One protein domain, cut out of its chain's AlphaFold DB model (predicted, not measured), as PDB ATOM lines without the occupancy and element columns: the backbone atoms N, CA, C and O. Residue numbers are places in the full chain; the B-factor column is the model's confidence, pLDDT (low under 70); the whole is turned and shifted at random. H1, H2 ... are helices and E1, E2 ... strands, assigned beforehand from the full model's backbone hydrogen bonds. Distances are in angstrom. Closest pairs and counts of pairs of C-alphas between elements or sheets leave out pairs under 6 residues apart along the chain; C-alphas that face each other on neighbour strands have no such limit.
ATOM      1  N   LYS A   4     198.683 269.068 201.347       97.50
ATOM      2  CA  LYS A   4     199.879 268.631 200.608       97.50
ATOM      3  C   LYS A   4     200.431 267.325 201.168       97.50
ATOM      4  O   LYS A   4     200.736 266.418 200.402       97.50
ATOM      5  N   GLN A   5     200.465 267.189 202.496       97.81
ATOM      6  CA  GLN A   5     200.877 265.949 203.165       97.81
ATOM      7  C   GLN A   5     199.982 264.760 202.792       97.81
ATOM      8  O   GLN A   5     200.481 263.660 202.565       97.81
ATOM      9  N   ARG A   6     198.659 264.967 202.698       98.25
ATOM     10  CA  ARG A   6     197.719 263.915 202.273       98.25
ATOM     11  C   ARG A   6     198.004 263.438 200.849       98.25
ATOM     12  O   ARG A   6     197.999 262.233 200.614       98.25
ATOM     13  N   ILE A   7     198.257 264.365 199.924       98.44
ATOM     14  CA  ILE A   7     198.579 264.036 198.529       98.44
ATOM     15  C   ILE A   7     199.926 263.308 198.461       98.44
ATOM     16  O   ILE A   7     199.986 262.211 197.915       98.44
ATOM     17  N   ALA A   8     200.977 263.859 199.076       98.38
ATOM     18  CA  ALA A   8     202.314 263.263 199.063       98.38
ATOM     19  C   ALA A   8     202.317 261.832 199.625       98.38
ATOM     20  O   ALA A   8     202.881 260.929 199.014       98.38
ATOM     21  N   ARG A   9     201.608 261.600 200.738       98.12
ATOM     22  CA  ARG A   9     201.483 260.268 201.340       98.12
ATOM     23  C   ARG A   9     200.765 259.273 200.431       98.12
ATOM     24  O   ARG A   9     201.137 258.107 200.410       98.12
ATOM     25  N   ARG A  10     199.739 259.706 199.689       98.38
ATOM     26  CA  ARG A  10     199.039 258.826 198.742       98.38
ATOM     27  C   ARG A  10     199.935 258.467 197.561       98.38
ATOM     28  O   ARG A  10     199.944 257.309 197.170       98.38
ATOM     29  N   VAL A  11     200.670 259.435 197.016       98.50
ATOM     30  CA  VAL A  11     201.588 259.200 195.891       98.50
ATOM     31  C   VAL A  11     202.740 258.282 196.304       98.50
ATOM     32  O   VAL A  11     203.097 257.396 195.542       98.50
ATOM     33  N   ALA A  12     203.262 258.409 197.527       98.38
ATOM     34  CA  ALA A  12     204.338 257.543 198.018       98.38
ATOM     35  C   ALA A  12     203.964 256.050 198.035       98.38
ATOM     36  O   ALA A  12     204.838 255.201 197.922       98.38
ATOM     37  N   GLN A  13     202.670 255.728 198.137       98.12
ATOM     38  CA  GLN A  13     202.164 254.352 198.085       98.12
ATOM     39  C   GLN A  13     202.107 253.765 196.665       98.12
ATOM     40  O   GLN A  13     201.877 252.569 196.530       98.12
ATOM     41  N   GLU A  14     202.268 254.581 195.618       98.31
ATOM     42  CA  GLU A  14     202.347 254.098 194.228       98.31
ATOM     43  C   GLU A  14     203.753 253.630 193.845       98.31
ATOM     44  O   GLU A  14     203.909 252.899 192.869       98.31
ATOM     45  N   LEU A  15     204.765 254.053 194.604       98.44
ATOM     46  CA  LEU A  15     206.158 253.742 194.323       98.44
ATOM     47  C   LEU A  15     206.494 252.324 194.777       98.44
ATOM     48  O   LEU A  15     206.051 251.868 195.835       98.44
ATOM     49  N   ARG A  16     207.287 251.634 193.963       98.50
ATOM     50  CA  ARG A  16     207.733 250.263 194.199       98.50
ATOM     51  C   ARG A  16     209.219 250.249 194.512       98.50
ATOM     52  O   ARG A  16     209.964 251.148 194.123       98.50
ATOM     53  N   ASP A  17     209.640 249.216 195.231       98.56
ATOM     54  CA  ASP A  17     211.058 249.001 195.495       98.56
ATOM     55  C   ASP A  17     211.823 248.860 194.170       98.56
ATOM     56  O   ASP A  17     211.399 248.130 193.271       98.56
ATOM     57  N   GLY A  18     212.920 249.603 194.044       98.12
ATOM     58  CA  GLY A  18     213.753 249.667 192.847       98.12
ATOM     59  C   GLY A  18     213.325 250.685 191.783       98.12
ATOM     60  O   GLY A  18     214.049 250.837 190.798       98.12
ATOM     61  N   ASP A  19     212.210 251.405 191.948       98.69
ATOM     62  CA  ASP A  19     211.786 252.402 190.956       98.69
ATOM     63  C   ASP A  19     212.831 253.528 190.790       98.69
ATOM     64  O   ASP A  19     213.396 254.047 191.759       98.69
ATOM     65  N   ILE A  20     213.043 253.956 189.538       98.31
ATOM     66  CA  ILE A  20     213.784 255.177 189.202       98.31
ATOM     67  C   ILE A  20     212.768 256.298 188.991       98.31
ATOM     68  O   ILE A  20     211.933 256.229 188.090       98.31
ATOM     69  N   VAL A  21     212.832 257.329 189.829       98.31
ATOM     70  CA  VAL A  21     211.768 258.330 189.954       98.31
ATOM     71  C   VAL A  21     212.332 259.733 189.785       98.31
ATOM     72  O   VAL A  21     213.306 260.108 190.436       98.31
ATOM     73  N   ASN A  22     211.678 260.540 188.957       97.75
ATOM     74  CA  ASN A  22     211.864 261.986 188.947       97.75
ATOM     75  C   ASN A  22     210.763 262.646 189.794       97.75
ATOM     76  O   ASN A  22     209.584 262.310 189.657       97.75
ATOM     77  N   LEU A  23     211.142 263.577 190.673       96.50
ATOM     78  CA  LEU A  23     210.206 264.346 191.492       96.50
ATOM     79  C   LEU A  23     210.388 265.842 191.231       96.50
ATOM     80  O   LEU A  23     211.373 266.442 191.661       96.50
ATOM     81  N   GLY A  24     209.386 266.453 190.597       94.62
ATOM     82  CA  GLY A  24     209.335 267.900 190.404       94.62
ATOM     83  C   GLY A  24     209.328 268.684 191.725       94.62
ATOM     84  O   GLY A  24     208.881 268.204 192.769       94.62
ATOM     85  N   ILE A  25     209.802 269.928 191.677       91.25
ATOM     86  CA  ILE A  25     209.943 270.798 192.853       91.25
ATOM     87  C   ILE A  25     208.584 271.053 193.530       91.25
ATOM     88  O   ILE A  25     207.560 271.258 192.876       91.25
ATOM     89  N   GLY A  26     208.580 271.108 194.865       92.81
ATOM     90  CA  GLY A  26     207.428 271.529 195.662       92.81
ATOM     91  C   GLY A  26     206.692 270.351 196.288       92.81
ATOM     92  O   GLY A  26     207.203 269.722 197.206       92.81
ATOM     93  N   LEU A  27     205.459 270.084 195.853       96.50
ATOM     94  CA  LEU A  27     204.674 268.972 196.401       96.50
ATOM     95  C   LEU A  27     205.289 267.595 196.080       96.50
ATOM     96  O   LEU A  27     205.342 266.775 196.998       96.50
ATOM     97  N   PRO A  28     205.771 267.310 194.852       97.19
ATOM     98  CA  PRO A  28     206.310 265.988 194.542       97.19
ATOM     99  C   PRO A  28     207.565 265.639 195.347       97.19
ATOM    100  O   PRO A  28     207.669 264.511 195.811       97.19
ATOM    101  N   THR A  29     208.471 266.581 195.634       94.19
ATOM    102  CA  THR A  29     209.642 266.294 196.492       94.19
ATOM    103  C   THR A  29     209.266 265.854 197.912       94.19
ATOM    104  O   THR A  29     210.036 265.141 198.551       94.19
ATOM    105  N   MET A  30     208.069 266.197 198.409       95.75
ATOM    106  CA  MET A  30     207.585 265.708 199.708       95.75
ATOM    107  C   MET A  30     207.298 264.199 199.707       95.75
ATOM    108  O   MET A  30     207.272 263.603 200.780       95.75
ATOM    109  N   VAL A  31     207.073 263.580 198.542       97.81
ATOM    110  CA  VAL A  31     206.746 262.150 198.399       97.81
ATOM    111  C   VAL A  31     207.848 261.262 198.977       97.81
ATOM    112  O   VAL A  31     207.543 260.296 199.673       97.81
ATOM    113  N   ALA A  32     209.117 261.634 198.778       94.81
ATOM    114  CA  ALA A  32     210.272 260.888 199.281       94.81
ATOM    115  C   ALA A  32     210.288 260.742 200.818       94.81
ATOM    116  O   ALA A  32     210.855 259.788 201.340       94.81
ATOM    117  N   ASN A  33     209.614 261.640 201.549       95.19
ATOM    118  CA  ASN A  33     209.535 261.598 203.014       95.19
ATOM    119  C   ASN A  33     208.481 260.612 203.549       95.19
ATOM    120  O   ASN A  33     208.358 260.453 204.762       95.19
ATOM    121  N   TYR A  34     207.676 260.003 202.674       97.38
ATOM    122  CA  TYR A  34     206.558 259.130 203.048       97.38
ATOM    123  C   TYR A  34     206.666 257.725 202.449       97.38
ATOM    124  O   TYR A  34     205.659 257.013 202.405       97.38
ATOM    125  N   LEU A  35     207.854 257.333 201.980       97.62
ATOM    126  CA  LEU A  35     208.085 255.993 201.447       97.62
ATOM    127  C   LEU A  35     207.747 254.928 202.507       97.62
ATOM    128  O   LEU A  35     208.147 255.079 203.667       97.62
ATOM    129  N   PRO A  36     206.989 253.877 202.143       97.38
ATOM    130  CA  PRO A  36     206.757 252.748 203.032       97.38
ATOM    131  C   PRO A  36     208.063 252.046 203.416       97.38
ATOM    132  O   PRO A  36     209.069 252.124 202.711       97.38
ATOM    133  N   GLU A  37     208.034 251.319 204.530       97.00
ATOM    134  CA  GLU A  37     209.163 250.487 204.944       97.00
ATOM    135  C   GLU A  37     209.496 249.438 203.870       97.00
ATOM    136  O   GLU A  37     208.599 248.829 203.286       97.00
ATOM    137  N   GLY A  38     210.791 249.249 203.603       97.25
ATOM    138  CA  GLY A  38     211.288 248.313 202.592       97.25
ATOM    139  C   GLY A  38     211.174 248.796 201.143       97.25
ATOM    140  O   GLY A  38     211.523 248.038 200.247       97.25
ATOM    141  N   ILE A  39     210.702 250.024 200.900       98.25
ATOM    142  CA  ILE A  39     210.670 250.625 199.562       98.25
ATOM    143  C   ILE A  39     211.854 251.575 199.400       98.25
ATOM    144  O   ILE A  39     211.891 252.652 200.002       98.25
ATOM    145  N   HIS A  40     212.802 251.193 198.549       97.56
ATOM    146  CA  HIS A  40     213.949 252.008 198.179       97.56
ATOM    147  C   HIS A  40     213.833 252.438 196.716       97.56
ATOM    148  O   HIS A  40     213.690 251.611 195.824       97.56
ATOM    149  N   ILE A  41     213.914 253.742 196.459       98.19
ATOM    150  CA  ILE A  41     213.859 254.304 195.102       98.19
ATOM    151  C   ILE A  41     215.165 255.013 194.762       98.19
ATOM    152  O   ILE A  41     215.873 255.493 195.651       98.19
ATOM    153  N   THR A  42     215.447 255.151 193.469       98.44
ATOM    154  CA  THR A  42     216.529 256.009 192.976       98.44
ATOM    155  C   THR A  42     215.943 257.306 192.443       98.44
ATOM    156  O   THR A  42     215.194 257.303 191.468       98.44
ATOM    157  N   LEU A  43     216.298 258.430 193.064       98.12
ATOM    158  CA  LEU A  43     215.862 259.743 192.599       98.12
ATOM    159  C   LEU A  43     216.758 260.245 191.465       98.12
ATOM    160  O   LEU A  43     217.978 260.334 191.620       98.12
ATOM    161  N   GLN A  44     216.136 260.586 190.343       98.25
ATOM    162  CA  GLN A  44     216.771 261.212 189.189       98.25
ATOM    163  C   GLN A  44     216.647 262.736 189.278       98.25
ATOM    164  O   GLN A  44     215.606 263.259 189.679       98.25
ATOM    165  N   SER A  45     217.711 263.447 188.897       96.44
ATOM    166  CA  SER A  45     217.698 264.895 188.697       96.44
ATOM    167  C   SER A  45     217.972 265.233 187.235       96.44
ATOM    168  O   SER A  45     218.921 264.729 186.632       96.44
ATOM    169  N   GLU A  46     217.130 266.098 186.669       95.31
ATOM    170  CA  GLU A  46     217.134 266.484 185.247       95.31
ATOM    171  C   GLU A  46     218.442 267.153 184.822       95.31
ATOM    172  O   GLU A  46     218.834 267.071 183.663       95.31
ATOM    173  N   ASN A  47     219.151 267.762 185.771       93.94
ATOM    174  CA  ASN A  47     220.448 268.386 185.555       93.94
ATOM    175  C   ASN A  47     221.626 267.395 185.552       93.94
ATOM    176  O   ASN A  47     222.765 267.829 185.699       93.94
ATOM    177  N   GLY A  48     221.373 266.096 185.365       96.38
ATOM    178  CA  GLY A  48     222.411 265.164 184.920       96.38
ATOM    179  C   GLY A  48     222.910 264.169 185.964       96.38
ATOM    180  O   GLY A  48     224.098 263.856 185.977       96.38
ATOM    181  N   PHE A  49     222.054 263.675 186.868       97.56
ATOM    182  CA  PHE A  49     222.469 262.588 187.762       97.56
ATOM    183  C   PHE A  49     221.338 261.716 188.313       97.56
ATOM    184  O   PHE A  49     220.171 262.107 188.382       97.56
ATOM    185  N   LEU A  50     221.717 260.511 188.736       98.12
ATOM    186  CA  LEU A  50     220.912 259.571 189.515       98.12
ATOM    187  C   LEU A  50     221.449 259.475 190.943       98.12
ATOM    188  O   LEU A  50     222.647 259.620 191.177       98.12
ATOM    189  N   GLY A  51     220.563 259.161 191.887       97.44
ATOM    190  CA  GLY A  51     220.916 258.955 193.291       97.44
ATOM    191  C   GLY A  51     220.887 260.237 194.119       97.44
ATOM    192  O   GLY A  51     221.702 260.391 195.027       97.44
ATOM    193  N   LEU A  52     219.965 261.158 193.815       97.00
ATOM    194  CA  LEU A  52     219.765 262.374 194.606       97.00
ATOM    195  C   LEU A  52     219.444 262.044 196.072       97.00
ATOM    196  O   LEU A  52     218.605 261.193 196.367       97.00
ATOM    197  N   GLY A  53     220.111 262.748 196.988       95.00
ATOM    198  CA  GLY A  53     219.995 262.557 198.429       95.00
ATOM    199  C   GLY A  53     220.028 263.868 199.227       95.00
ATOM    200  O   GLY A  53     220.161 264.958 198.658       95.00
ATOM    201  N   PRO A  54     219.895 263.781 200.564       93.62
ATOM    202  CA  PRO A  54     219.968 264.939 201.447       93.62
ATOM    203  C   PRO A  54     221.381 265.536 201.464       93.62
ATOM    204  O   PRO A  54     222.371 264.835 201.261       93.62
ATOM    205  N   VAL A  55     221.481 266.835 201.751       95.44
ATOM    206  CA  VAL A  55     222.775 267.515 201.902       95.44
ATOM    207  C   VAL A  55     223.508 266.957 203.124       95.44
ATOM    208  O   VAL A  55     222.984 267.006 204.236       95.44
ATOM    209  N   THR A  56     224.733 266.472 202.927       92.06
ATOM    210  CA  THR A  56     225.655 266.086 204.009       92.06
ATOM    211  C   THR A  56     226.738 267.146 204.192       92.06
ATOM    212  O   THR A  56     226.910 267.701 205.272       92.06
ATOM    213  N   THR A  57     227.447 267.473 203.116       94.12
ATOM    214  CA  THR A  57     228.401 268.580 203.017       94.12
ATOM    215  C   THR A  57     228.117 269.306 201.713       94.12
ATOM    216  O   THR A  57     228.112 268.688 200.653       94.12
ATOM    217  N   ALA A  58     227.821 270.604 201.794       94.94
ATOM    218  CA  ALA A  58     227.466 271.384 200.616       94.94
ATOM    219  C   ALA A  58     228.657 271.485 199.649       94.94
ATOM    220  O   ALA A  58     229.774 271.791 200.070       94.94
ATOM    221  N   HIS A  59     228.396 271.263 198.362       96.50
ATOM    222  CA  HIS A  59     229.370 271.395 197.284       96.50
ATOM    223  C   HIS A  59     228.808 272.344 196.210       96.50
ATOM    224  O   HIS A  59     227.662 272.145 195.805       96.50
ATOM    225  N   PRO A  60     229.560 273.360 195.741       96.81
ATOM    226  CA  PRO A  60     229.050 274.346 194.781       96.81
ATOM    227  C   PRO A  60     228.531 273.739 193.471       96.81
ATOM    228  O   PRO A  60     227.521 274.195 192.947       96.81
ATOM    229  N   ASP A  61     229.178 272.675 192.993       96.88
ATOM    230  CA  ASP A  61     228.808 272.005 191.739       96.88
ATOM    231  C   ASP A  61     227.692 270.958 191.902       96.88
ATOM    232  O   ASP A  61     227.383 270.235 190.958       96.88
ATOM    233  N   LEU A  62     227.098 270.831 193.098       97.50
ATOM    234  CA  LEU A  62     226.069 269.830 193.380       97.50
ATOM    235  C   LEU A  62     224.755 270.477 193.815       97.50
ATOM    236  O   LEU A  62     224.529 270.791 194.989       97.50
ATOM    237  N   VAL A  63     223.861 270.628 192.843       96.69
ATOM    238  CA  VAL A  63     222.508 271.154 193.034       96.69
ATOM    239  C   VAL A  63     221.470 270.213 192.440       96.69
ATOM    240  O   VAL A  63     221.762 269.446 191.526       96.69
ATOM    241  N   ASN A  64     220.242 270.285 192.942       94.44
ATOM    242  CA  ASN A  64     219.101 269.639 192.299       94.44
ATOM    243  C   ASN A  64     218.594 270.466 191.103       94.44
ATOM    244  O   ASN A  64     219.025 271.600 190.889       94.44
ATOM    245  N   ALA A  65     217.605 269.943 190.377       92.94
ATOM    246  CA  ALA A  65     216.963 270.636 189.253       92.94
ATOM    247  C   ALA A  65     216.382 272.035 189.591       92.94
ATOM    248  O   ALA A  65     216.143 272.839 188.697       92.94
ATOM    249  N   GLY A  66     216.175 272.358 190.874       92.81
ATOM    250  CA  GLY A  66     215.759 273.684 191.349       92.81
ATOM    251  C   GLY A  66     216.896 274.637 191.717       92.81
ATOM    252  O   GLY A  66     216.633 275.688 192.303       92.81
ATOM    253  N   GLY A  67     218.148 274.260 191.454       93.56
ATOM    254  CA  GLY A  67     219.334 275.045 191.801       93.56
ATOM    255  C   GLY A  67     219.630 275.106 193.304       93.56
ATOM    256  O   GLY A  67     220.416 275.944 193.736       93.56
ATOM    257  N   GLN A  68     218.993 274.259 194.119       94.25
ATOM    258  CA  GLN A  68     219.251 274.193 195.559       94.25
ATOM    259  C   GLN A  68     220.371 273.184 195.844       94.25
ATOM    260  O   GLN A  68     220.358 272.114 195.227       94.25
ATOM    261  N   PRO A  69     221.287 273.458 196.796       96.69
ATOM    262  CA  PRO A  69     222.291 272.487 197.214       96.69
ATOM    263  C   PRO A  69     221.656 271.146 197.587       96.69
ATOM    264  O   PRO A  69     220.662 271.105 198.320       96.69
ATOM    265  N   CYS A  70     222.229 270.051 197.096       95.94
ATOM    266  CA  CYS A  70     221.780 268.695 197.409       95.94
ATOM    267  C   CYS A  70     222.962 267.774 197.740       95.94
ATOM    268  O   CYS A  70     224.118 268.192 197.720       95.94
ATOM    269  N   GLY A  71     222.664 266.524 198.093       96.75
ATOM    270  CA  GLY A  71     223.658 265.462 198.208       96.75
ATOM    271  C   GLY A  71     223.415 264.350 197.193       96.75
ATOM    272  O   GLY A  71     222.446 264.377 196.429       96.75
ATOM    273  N   ILE A  72     224.293 263.351 197.227       96.75
ATOM    274  CA  ILE A  72     224.177 262.108 196.462       96.75
ATOM    275  C   ILE A  72     224.343 260.906 197.388       96.75
ATOM    276  O   ILE A  72     225.069 260.969 198.382       96.75
ATOM    277  N   LEU A  73     223.650 259.819 197.070       97.00
ATOM    278  CA  LEU A  73     223.736 258.552 197.789       97.00
ATOM    279  C   LEU A  73     224.810 257.635 197.173       97.00
ATOM    280  O   LEU A  73     225.167 257.800 196.004       97.00
ATOM    281  N   PRO A  74     225.340 256.651 197.928       97.06
ATOM    282  CA  PRO A  74     226.224 255.632 197.368       97.06
ATOM    283  C   PRO A  74     225.596 254.950 196.145       97.06
ATOM    284  O   PRO A  74     224.427 254.574 196.179       97.06
TER     285      PRO A  74
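What this domain is: This is residues 4 to 74 of the 82 residues of the protein "Succinyl-CoA--3-ketoacid-CoA transferase" of Escherichia coli (UniProt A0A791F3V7). A small, strongly twisted sheet of four strands stands between a pair of crossed helices, H1 and H2, at one end of the longest axis and a long loop, residues 54 to 70, at the other. H2 sits between H1 and the sheet and only grazes the sheet. The printed part has 71 residues, with H1, E1, H2, E2, E3 and E4 along the chain; the sheet, ordered E1 E2 E3 E4, is mixed. The class is mixed, helices and strands, though under half of the residues are in named elements. It is compact, with a radius of gyration of the C-alphas of 12.1 A and spans of 34 by 25 by 20 A.

Where its parts are: H1, residues 4 to 12, begins at C-alpha 4 (199.879, 268.631, 200.608) and measures 12.2 A. E1 is residues 20 to 22, 7.1 A; H2 is residues 28 to 34, 10.9 A. E2, residues 42 to 45, measures 9.9 A, and E3, residues 49 to 53, 11.0 A. E4, residues 71 to 74, measures 10.2 A and ends at C-alpha 74 (226.224, 255.632, 197.368).

How they stand to each other: H1 touches H2, about perpendicular at 74 degrees; their closest C-alphas, of Ala 8 and Val 31, are 4.6 A apart. H1 is not on the sheet; H2 only grazes it with residues 28 to 32. In H1 every O i to N i+4 pair is within hydrogen-bond range; in H2 0 of 3 are, beside 3 of 4 O i to N i+3 pairs. E1, H2 and E2 form a strand-helix-strand unit, two parallel strands with a helix between, its crossover right-handed; N 21 and O 42 are 2.9 A apart. E2 E3 E4 is a meander, each strand the antiparallel neighbour of the one before: in hairpin E2 and E3, N 45 and O 49 are 2.8 A apart; in hairpin E3 and E4, N 53 and O 71 are 2.9 A apart.

The domain as a whole: The two farthest C-alphas, of Arg 10 and Pro 60, are 34.0 A apart. The printed part has no cut, and the link from E3 to E4, 17 residues, is long. Mean pLDDT of the printed part is 96.6, and no printed residue is under 70.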